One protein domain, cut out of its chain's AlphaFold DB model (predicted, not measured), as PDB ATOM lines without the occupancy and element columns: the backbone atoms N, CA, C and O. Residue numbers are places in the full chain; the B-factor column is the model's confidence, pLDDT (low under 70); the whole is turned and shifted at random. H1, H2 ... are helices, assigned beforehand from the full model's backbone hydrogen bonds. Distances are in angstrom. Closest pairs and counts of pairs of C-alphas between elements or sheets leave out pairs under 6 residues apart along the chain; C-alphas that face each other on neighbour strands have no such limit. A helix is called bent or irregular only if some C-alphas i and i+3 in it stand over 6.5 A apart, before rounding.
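What this domain is: This is residues 4 to 74 of the 599 residues of an uncharacterized protein of Corallococcus aberystwythensis (UniProt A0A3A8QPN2). The longest helix, H5, runs side by side with H1, and the pair makes one half of a four-helix frame; H2 and H4, which also run roughly alongside each other but farther spaced, make the other half, set at a large angle to H1, with the short H3 bridging them. H5 kinks near residue 67, and its last residues fold back to the end of H1. The printed part has 71 residues, with five named helices in the order H1 H2 H3 H4 H5 and no named strand, and its class is all helix. The whole is compact, with a radius of gyration of the C-alphas of 11.0 A, and spans 32 by 24 by 18 A.

Where its parts are: Look first at H5, residues 58 to 73, which begins at C-alpha 58 at (-46.749, 43.020, 38.772) and is 13.7 A from first to last C-alpha. It has a kink of 83 degrees near residue 67 and is irregular: C-alphas 68 and 71 are 9.5 A apart, against about 5 A in a regular helix. Then find C-alpha 4 at (-52.683, 44.036, 30.784), where H1, residues 4 to 17, starts its 20.1 A. H2, residues 21 to 31, covers 15.4 A. H3, residues 33 to 36, covers 4.9 A. H4, residues 45 to 55, covers 15.6 A and ends at C-alpha 55 at (-51.760, 37.125, 43.588).

How they stand to each other: Start from H5, which touches H1 at a shallow tilt of 28 degrees, the same way; their closest C-alphas, those of Ala 17 and Ala 73, are 4.8 A apart. H1 is close to but not clearly touching H4, with Asn 7 and Leu 53 the closest C-alphas at 6.9 A, a steep tilt of 53 degrees, opposite ways. H1 is also close to but not clearly touching H2: the closest C-alphas, those of Leu 14 and Phe 24, are 7.7 A apart, and the lines stand at 72 degrees, only just about perpendicular. H2 and H4 are close but not clearly touching, the same way at a shallow tilt of 21 degrees; their closest C-alphas, those of Ser 21 and Arg 45, are 6.3 A apart. H3 touches H2, with the closest C-alphas, those of Glu 29 and His 36, 5.3 A apart. H3 and H4 only just touch, with 3 pairs of C-alphas within 8 A, the closest being Val 35 and Leu 52 at 6.3 A. H4 and H5 meet only through their link, and H5 is apart from H2 and H3. In H1, H2 and H4 every O i to N i+4 pair is within hydrogen-bond range, in H5 9 of 12 are, and H3 is too short for such a pair.

The domain as a whole: Look to C-alphas 41 and 71 for the two farthest apart, those of Gly 41 and Glu 71, at 31.9 A. The printed part runs from residue 4 to residue 74 with no cut. The link from H3 to H4, 8 residues, is short; the other links are tight. The mean pLDDT of the printed part is 92.8, and residues 72 to 74 are under 70.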
ATOM      1  N   SER A   4     -53.179  44.951  31.814       76.94
ATOM      2  CA  SER A   4     -52.683  44.036  30.784       76.94
ATOM      3  C   SER A   4     -51.258  44.346  30.316       76.94
ATOM      4  O   SER A   4     -50.487  43.418  30.075       76.94
ATOM      5  N   ILE A   5     -50.889  45.628  30.215       74.38
ATOM      6  CA  ILE A   5     -49.559  46.055  29.758       74.38
ATOM      7  C   ILE A   5     -48.513  45.739  30.831       74.38
ATOM      8  O   ILE A   5     -47.468  45.173  30.523       74.38
ATOM      9  N   VAL A   6     -48.834  46.029  32.095       83.94
ATOM     10  CA  VAL A   6     -47.935  45.783  33.234       83.94
ATOM     11  C   VAL A   6     -47.711  44.280  33.434       83.94
ATOM     12  O   VAL A   6     -46.587  43.837  33.654       83.94
ATOM     13  N   ASN A   7     -48.756  43.465  33.253       88.56
ATOM     14  CA  ASN A   7     -48.630  42.009  33.327       88.56
ATOM     15  C   ASN A   7     -47.788  41.435  32.178       88.56
ATOM     16  O   ASN A   7     -47.053  40.470  32.383       88.56
ATOM     17  N   ALA A   8     -47.868  42.006  30.972       83.56
ATOM     18  CA  ALA A   8     -47.019  41.588  29.857       83.56
ATOM     19  C   ALA A   8     -45.535  41.890  30.127       83.56
ATOM     20  O   ALA A   8     -44.681  41.043  29.868       83.56
ATOM     21  N   GLU A   9     -45.242  43.058  30.703       86.94
ATOM     22  CA  GLU A   9     -43.891  43.451  31.109       86.94
ATOM     23  C   GLU A   9     -43.339  42.526  32.207       86.94
ATOM     24  O   GLU A   9     -42.234  42.000  32.079       86.94
ATOM     25  N   ALA A  10     -44.138  42.224  33.233       92.88
ATOM     26  CA  ALA A  10     -43.743  41.304  34.299       92.88
ATOM     27  C   ALA A  10     -43.485  39.871  33.798       92.88
ATOM     28  O   ALA A  10     -42.510  39.244  34.215       92.88
ATOM     29  N   ARG A  11     -44.293  39.360  32.854       93.62
ATOM     30  CA  ARG A  11     -44.031  38.057  32.207       93.62
ATOM     31  C   ARG A  11     -42.690  38.045  31.475       93.62
ATOM     32  O   ARG A  11     -41.945  37.076  31.605       93.62
ATOM     33  N   ALA A  12     -42.376  39.108  30.734       87.06
ATOM     34  CA  ALA A  12     -41.103  39.222  30.025       87.06
ATOM     35  C   ALA A  12     -39.913  39.225  31.001       87.06
ATOM     36  O   ALA A  12     -38.930  38.522  30.773       87.06
ATOM     37  N   HIS A  13     -40.036  39.946  32.119       92.00
ATOM     38  CA  HIS A  13     -39.022  39.978  33.174       92.00
ATOM     39  C   HIS A  13     -38.813  38.618  33.850       92.00
ATOM     40  O   HIS A  13     -37.673  38.185  33.992       92.00
ATOM     41  N   LEU A  14     -39.890  37.912  34.209       95.19
ATOM     42  CA  LEU A  14     -39.807  36.560  34.773       95.19
ATOM     43  C   LEU A  14     -39.114  35.581  33.823       95.19
ATOM     44  O   LEU A  14     -38.303  34.764  34.248       95.19
ATOM     45  N   GLN A  15     -39.444  35.640  32.532       93.06
ATOM     46  CA  GLN A  15     -38.877  34.727  31.545       93.06
ATOM     47  C   GLN A  15     -37.397  35.010  31.270       93.06
ATOM     48  O   GLN A  15     -36.640  34.066  31.047       93.06
ATOM     49  N   ALA A  16     -36.985  36.279  31.322       88.06
ATOM     50  CA  ALA A  16     -35.589  36.677  31.173       88.06
ATOM     51  C   ALA A  16     -34.740  36.329  32.405       88.06
ATOM     52  O   ALA A  16     -33.634  35.814  32.256       88.06
ATOM     53  N   ALA A  17     -35.256  36.593  33.609       93.81
ATOM     54  CA  ALA A  17     -34.518  36.386  34.852       93.81
ATOM     55  C   ALA A  17     -34.417  34.906  35.254       93.81
ATOM     56  O   ALA A  17     -33.416  34.509  35.841       93.81
ATOM     57  N   LEU A  18     -35.442  34.101  34.939       95.12
ATOM     58  CA  LEU A  18     -35.608  32.732  35.446       95.12
ATOM     59  C   LEU A  18     -35.874  31.742  34.299       95.12
ATOM     60  O   LEU A  18     -36.962  31.176  34.226       95.12
ATOM     61  N   PRO A  19     -34.981  31.553  33.316       90.31
ATOM     62  CA  PRO A  19     -35.270  30.790  32.099       90.31
ATOM     63  C   PRO A  19     -35.636  29.317  32.339       90.31
ATOM     64  O   PRO A  19     -36.407  28.761  31.552       90.31
ATOM     65  N   ALA A  20     -35.185  28.686  33.427       94.31
ATOM     66  CA  ALA A  20     -35.590  27.322  33.773       94.31
ATOM     67  C   ALA A  20     -36.831  27.297  34.684       94.31
ATOM     68  O   ALA A  20     -36.993  28.136  35.566       94.31
ATOM     69  N   SER A  21     -37.718  26.310  34.509       94.94
ATOM     70  CA  SER A  21     -38.904  26.169  35.378       94.94
ATOM     71  C   SER A  21     -38.536  25.930  36.845       94.94
ATOM     72  O   SER A  21     -39.212  26.451  37.719       94.94
ATOM     73  N   ALA A  22     -37.442  25.209  37.114       95.88
ATOM     74  CA  ALA A  22     -36.962  24.978  38.478       95.88
ATOM     75  C   ALA A  22     -36.493  26.274  39.164       95.88
ATOM     76  O   ALA A  22     -36.760  26.473  40.341       95.88
ATOM     77  N   GLU A  23     -35.839  27.181  38.428       96.50
ATOM     78  CA  GLU A  23     -35.445  28.501  38.946       96.50
ATOM     79  C   GLU A  23     -36.670  29.358  39.263       96.50
ATOM     80  O   GLU A  23     -36.697  30.058  40.271       96.50
ATOM     81  N   PHE A  24     -37.702  29.277  38.416       97.94
ATOM     82  CA  PHE A  24     -38.977  29.939  38.668       97.94
ATOM     83  C   PHE A  24     -39.665  29.407  39.932       97.94
ATOM     84  O   PHE A  24     -40.137  30.208  40.738       97.94
ATOM     85  N   ASP A  25     -39.692  28.085  40.122       97.69
ATOM     86  CA  ASP A  25     -40.290  27.462  41.307       97.69
ATOM     87  C   ASP A  25     -39.543  27.856  42.585       97.69
ATOM     88  O   ASP A  25     -40.178  28.361  43.505       97.69
ATOM     89  N   MET A  26     -38.206  27.750  42.599       97.50
ATOM     90  CA  MET A  26     -37.376  28.176  43.739       97.50
ATOM     91  C   MET A  26     -37.584  29.658  44.068       97.50
ATOM     92  O   MET A  26     -37.773  30.024  45.221       97.50
ATOM     93  N   PHE A  27     -37.633  30.528  43.054       97.88
ATOM     94  CA  PHE A  27     -37.912  31.947  43.270       97.88
ATOM     95  C   PHE A  27     -39.278  32.180  43.931       97.88
ATOM     96  O   PHE A  27     -39.392  33.033  44.816       97.88
ATOM     97  N   CYS A  28     -40.308  31.443  43.498       98.25
ATOM     98  CA  CYS A  28     -41.644  31.530  44.083       98.25
ATOM     99  C   CYS A  28     -41.673  30.961  45.504       98.25
ATOM    100  O   CYS A  28     -42.333  31.543  46.354       98.25
ATOM    101  N   GLU A  29     -40.958  29.871  45.769       98.12
ATOM    102  CA  GLU A  29     -40.829  29.277  47.101       98.12
ATOM    103  C   GLU A  29     -40.168  30.249  48.089       98.12
ATOM    104  O   GLU A  29     -40.712  30.491  49.166       98.12
ATOM    105  N   ASP A  30     -39.064  30.880  47.683       97.81
ATOM    106  CA  ASP A  30     -38.276  31.771  48.540       97.81
ATOM    107  C   ASP A  30     -38.965  33.118  48.816       97.81
ATOM    108  O   ASP A  30     -38.844  33.674  49.908       97.81
ATOM    109  N   ASN A  31     -39.666  33.682  47.825       97.75
ATOM    110  CA  ASN A  31     -40.186  35.056  47.903       97.75
ATOM    111  C   ASN A  31     -41.706  35.135  48.066       97.75
ATOM    112  O   ASN A  31     -42.214  36.140  48.563       97.75
ATOM    113  N   TYR A  32     -42.433  34.103  47.637       97.94
ATOM    114  CA  TYR A  32     -43.897  34.073  47.610       97.94
ATOM    115  C   TYR A  32     -44.432  32.689  48.026       97.94
ATOM    116  O   TYR A  32     -45.209  32.079  47.278       97.94
ATOM    117  N   PRO A  33     -44.056  32.175  49.215       97.56
ATOM    118  CA  PRO A  33     -44.359  30.802  49.625       97.56
ATOM    119  C   PRO A  33     -45.864  30.497  49.623       97.56
ATOM    120  O   PRO A  33     -46.267  29.383  49.296       97.56
ATOM    121  N   GLU A  34     -46.714  31.492  49.901       97.56
ATOM    122  CA  GLU A  34     -48.177  31.350  49.858       97.56
ATOM    123  C   GLU A  34     -48.726  31.069  48.452       97.56
ATOM    124  O   GLU A  34     -49.742  30.386  48.304       97.56
ATOM    125  N   VAL A  35     -48.064  31.582  47.411       98.00
ATOM    126  CA  VAL A  35     -48.416  31.316  46.011       98.00
ATOM    127  C   VAL A  35     -47.810  29.990  45.563       98.00
ATOM    128  O   VAL A  35     -48.485  29.206  44.898       98.00
ATOM    129  N   HIS A  36     -46.566  29.706  45.960       98.19
ATOM    130  CA  HIS A  36     -45.905  28.438  45.649       98.19
ATOM    131  C   HIS A  36     -46.656  27.235  46.239       98.19
ATOM    132  O   HIS A  36     -46.837  26.230  45.558       98.19
ATOM    133  N   ALA A  37     -47.196  27.353  47.457       97.81
ATOM    134  CA  ALA A  37     -48.015  26.314  48.089       97.81
ATOM    135  C   ALA A  37     -49.294  25.964  47.301       97.81
ATOM    136  O   ALA A  37     -49.874  24.897  47.503       97.81
ATOM    137  N   GLN A  38     -49.735  26.843  46.397       97.56
ATOM    138  CA  GLN A  38     -50.881  26.613  45.514       97.56
ATOM    139  C   GLN A  38     -50.484  25.962  44.182       97.56
ATOM    140  O   GLN A  38     -51.355  25.639  43.369       97.56
ATOM    141  N   PHE A  39     -49.189  25.755  43.926       98.06
ATOM    142  CA  PHE A  39     -48.738  25.045  42.738       98.06
ATOM    143  C   PHE A  39     -49.107  23.568  42.860       98.06
ATOM    144  O   PHE A  39     -48.637  22.843  43.734       98.06
ATOM    145  N   MET A  40     -49.955  23.104  41.945       95.81
ATOM    146  CA  MET A  40     -50.311  21.694  41.865       95.81
ATOM    147  C   MET A  40     -49.302  20.933  41.005       95.81
ATOM    148  O   MET A  40     -48.841  21.421  39.966       95.81
ATOM    149  N   GLY A  41     -48.998  19.697  41.409       95.00
ATOM    150  CA  GLY A  41     -48.233  18.769  40.581       95.00
ATOM    151  C   GLY A  41     -48.889  18.620  39.205       95.00
ATOM    152  O   GLY A  41     -50.070  18.299  39.109       95.00
ATOM    153  N   GLY A  42     -48.130  18.891  38.141       93.06
ATOM    154  CA  GLY A  42     -48.620  18.864  36.759       93.06
ATOM    155  C   GLY A  42     -48.965  20.229  36.153       93.06
ATOM    156  O   GLY A  42     -49.128  20.297  34.938       93.06
ATOM    157  N   MET A  43     -48.998  21.317  36.935       95.81
ATOM    158  CA  MET A  43     -49.127  22.662  36.361       95.81
ATOM    159  C   MET A  43     -47.925  22.986  35.478       95.81
ATOM    160  O   MET A  43     -46.778  22.810  35.901       95.81
ATOM    161  N   ASN A  44     -48.172  23.503  34.278       93.69
ATOM    162  CA  ASN A  44     -47.106  24.000  33.417       93.69
ATOM    163  C   ASN A  44     -46.645  25.398  33.871       93.69
ATOM    164  O   ASN A  44     -47.307  26.098  34.638       93.69
ATOM    165  N   ARG A  45     -45.486  25.838  33.379       95.50
ATOM    166  CA  ARG A  45     -44.890  27.120  33.778       95.50
ATOM    167  C   ARG A  45     -45.790  28.334  33.503       95.50
ATOM    168  O   ARG A  45     -45.763  29.298  34.267       95.50
ATOM    169  N   VAL A  46     -46.575  28.308  32.424       92.06
ATOM    170  CA  VAL A  46     -47.468  29.418  32.052       92.06
ATOM    171  C   VAL A  46     -48.608  29.543  33.062       92.06
ATOM    172  O   VAL A  46     -48.925  30.652  33.487       92.06
ATOM    173  N   GLU A  47     -49.179  28.420  33.496       95.69
ATOM    174  CA  GLU A  47     -50.214  28.375  34.534       95.69
ATOM    175  C   GLU A  47     -49.695  28.932  35.862       95.69
ATOM    176  O   GLU A  47     -50.320  29.826  36.429       95.69
ATOM    177  N   ARG A  48     -48.508  28.497  36.302       98.06
ATOM    178  CA  ARG A  48     -47.876  29.003  37.534       98.06
ATOM    179  C   ARG A  48     -47.542  30.494  37.451       98.06
ATOM    180  O   ARG A  48     -47.765  31.234  38.404       98.06
ATOM    181  N   THR A  49     -47.082  30.959  36.288       97.00
ATOM    182  CA  THR A  49     -46.833  32.389  36.033       97.00
ATOM    183  C   THR A  49     -48.124  33.205  36.120       97.00
ATOM    184  O   THR A  49     -48.136  34.290  36.695       97.00
ATOM    185  N   ASN A  50     -49.227  32.699  35.565       96.00
ATOM    186  CA  ASN A  50     -50.523  33.367  35.655       96.00
ATOM    187  C   ASN A  50     -51.056  33.387  37.090       96.00
ATOM    188  O   ASN A  50     -51.605  34.407  37.503       96.00
ATOM    189  N   LEU A  51     -50.859  32.304  37.848       97.38
ATOM    190  CA  LEU A  51     -51.205  32.250  39.267       97.38
ATOM    191  C   LEU A  51     -50.426  33.318  40.051       97.38
ATOM    192  O   LEU A  51     -51.030  34.143  40.732       97.38
ATOM    193  N   LEU A  52     -49.107  33.392  39.852       97.69
ATOM    194  CA  LEU A  52     -48.251  34.406  40.472       97.69
ATOM    195  C   LEU A  52     -48.723  35.832  40.175       97.69
ATOM    196  O   LEU A  52     -48.890  36.623  41.095       97.69
ATOM    197  N   LEU A  53     -49.013  36.147  38.911       96.62
ATOM    198  CA  LEU A  53     -49.474  37.481  38.503       96.62
ATOM    199  C   LEU A  53     -50.910  37.809  38.937       96.62
ATOM    200  O   LEU A  53     -51.324  38.962  38.842       96.62
ATOM    201  N   THR A  54     -51.674  36.810  39.379       96.75
ATOM    202  CA  THR A  54     -53.010  37.019  39.953       96.75
ATOM    203  C   THR A  54     -52.914  37.428  41.423       96.75
ATOM    204  O   THR A  54     -53.714  38.242  41.879       96.75
ATOM    205  N   HIS A  55     -51.928  36.895  42.150       97.31
ATOM    206  CA  HIS A  55     -51.760  37.125  43.588       97.31
ATOM    207  C   HIS A  55     -50.751  38.224  43.934       97.31
ATOM    208  O   HIS A  55     -50.885  38.866  44.972       97.31
ATOM    209  N   VAL A  56     -49.758  38.463  43.078       97.12
ATOM    210  CA  VAL A  56     -48.670  39.414  43.327       97.12
ATOM    211  C   VAL A  56     -48.805  40.613  42.398       97.12
ATOM    212  O   VAL A  56     -49.040  40.471  41.197       97.12
ATOM    213  N   ASN A  57     -48.623  41.820  42.940       96.31
ATOM    214  CA  ASN A  57     -48.614  43.032  42.131       96.31
ATOM    215  C   ASN A  57     -47.450  42.979  41.128       96.31
ATOM    216  O   ASN A  57     -46.288  42.875  41.514       96.31
ATOM    217  N   ALA A  58     -47.750  43.102  39.833       95.62
ATOM    218  CA  ALA A  58     -46.749  43.020  38.772       95.62
ATOM    219  C   ALA A  58     -45.584  44.019  38.942       95.62
ATOM    220  O   ALA A  58     -44.448  43.701  38.606       95.62
ATOM    221  N   THR A  59     -45.837  45.200  39.513       94.62
ATOM    222  CA  THR A  59     -44.806  46.221  39.766       94.62
ATOM    223  C   THR A  59     -43.857  45.799  40.887       94.62
ATOM    224  O   THR A  59     -42.644  45.958  40.767       94.62
ATOM    225  N   GLU A  60     -44.409  45.232  41.962       96.31
ATOM    226  CA  GLU A  60     -43.649  44.702  43.099       96.31
ATOM    227  C   GLU A  60     -42.814  43.494  42.677       96.31
ATOM    228  O   GLU A  60     -41.630  43.412  42.991       96.31
ATOM    229  N   LEU A  61     -43.402  42.610  41.869       96.44
ATOM    230  CA  LEU A  61     -42.713  41.460  41.303       96.44
ATOM    231  C   LEU A  61     -41.513  41.877  40.441       96.44
ATOM    232  O   LEU A  61     -40.421  41.335  40.596       96.44
ATOM    233  N   VAL A  62     -41.687  42.862  39.553       94.56
ATOM    234  CA  VAL A  62     -40.587  43.385  38.722       94.56
ATOM    235  C   VAL A  62     -39.507  44.042  39.582       94.56
ATOM    236  O   VAL A  62     -38.321  43.858  39.307       94.56
ATOM    237  N   ALA A  63     -39.886  44.772  40.636       94.69
ATOM    238  CA  ALA A  63     -38.927  45.338  41.581       94.69
ATOM    239  C   ALA A  63     -38.125  44.238  42.298       94.69
ATOM    240  O   ALA A  63     -36.899  44.327  42.350       94.69
ATOM    241  N   LYS A  64     -38.789  43.165  42.751       96.88
ATOM    242  CA  LYS A  64     -38.150  42.020  43.416       96.88
ATOM    243  C   LYS A  64     -37.203  41.256  42.490       96.88
ATOM    244  O   LYS A  64     -36.099  40.892  42.886       96.88
ATOM    245  N   LEU A  65     -37.594  41.068  41.228       95.62
ATOM    246  CA  LEU A  65     -36.726  40.469  40.213       95.62
ATOM    247  C   LEU A  65     -35.474  41.319  39.972       95.62
ATOM    248  O   LEU A  65     -34.375  40.774  39.899       95.62
ATOM    249  N   ARG A  66     -35.616  42.649  39.892       94.00
ATOM    250  CA  ARG A  66     -34.472  43.566  39.755       94.00
ATOM    251  C   ARG A  66     -33.568  43.562  40.982       94.00
ATOM    252  O   ARG A  66     -32.358  43.649  40.820       94.00
ATOM    253  N   GLU A  67     -34.134  43.447  42.180       95.69
ATOM    254  CA  GLU A  67     -33.376  43.353  43.432       95.69
ATOM    255  C   GLU A  67     -32.489  42.099  43.458       95.69
ATOM    256  O   GLU A  67     -31.293  42.199  43.720       95.69
ATOM    257  N   LEU A  68     -33.053  40.928  43.140       95.62
ATOM    258  CA  LEU A  68     -32.355  39.645  43.277       95.62
ATOM    259  C   LEU A  68     -31.434  39.306  42.102       95.62
ATOM    260  O   LEU A  68     -30.378  38.707  42.294       95.62
ATOM    261  N   TYR A  69     -31.816  39.686  40.882       93.50
ATOM    262  CA  TYR A  69     -31.096  39.306  39.663       93.50
ATOM    263  C   TYR A  69     -30.385  40.496  38.992       93.50
ATOM    264  O   TYR A  69     -29.718  40.324  37.967       93.50
ATOM    265  N   GLY A  70     -30.475  41.702  39.565       88.81
ATOM    266  CA  GLY A  70     -29.799  42.905  39.071       88.81
ATOM    267  C   GLY A  70     -30.183  43.262  37.631       88.81
ATOM    268  O   GLY A  70     -31.321  43.065  37.198       88.81
ATOM    269  N   GLU A  71     -29.216  43.739  36.841       73.44
ATOM    270  CA  GLU A  71     -29.421  44.033  35.413       73.44
ATOM    271  C   GLU A  71     -29.771  42.797  34.565       73.44
ATOM    272  O   GLU A  71     -30.311  42.960  33.472       73.44
ATOM    273  N   ARG A  72     -29.558  41.560  35.056       68.19
ATOM    274  CA  ARG A  72     -30.042  40.354  34.351       68.19
ATOM    275  C   ARG A  72     -31.568  40.261  34.346       68.19
ATOM    276  O   ARG A  72     -32.121  39.644  33.443       68.19
ATOM    277  N   ALA A  73     -32.231  40.893  35.317       64.31
ATOM    278  CA  ALA A  73     -33.677  41.088  35.331       64.31
ATOM    279  C   ALA A  73     -34.119  42.364  34.611       64.31
ATOM    280  O   ALA A  73     -35.319  42.610  34.527       64.31
ATOM    281  N   GLY A  74     -33.214  43.180  34.062       61.97
ATOM    282  CA  GLY A  74     -33.607  44.137  33.031       61.97
ATOM    283  C   GLY A  74     -34.225  43.377  31.852       61.97
ATOM    284  O   GLY A  74     -33.909  42.199  31.666       61.97
TER     285      GLY A  74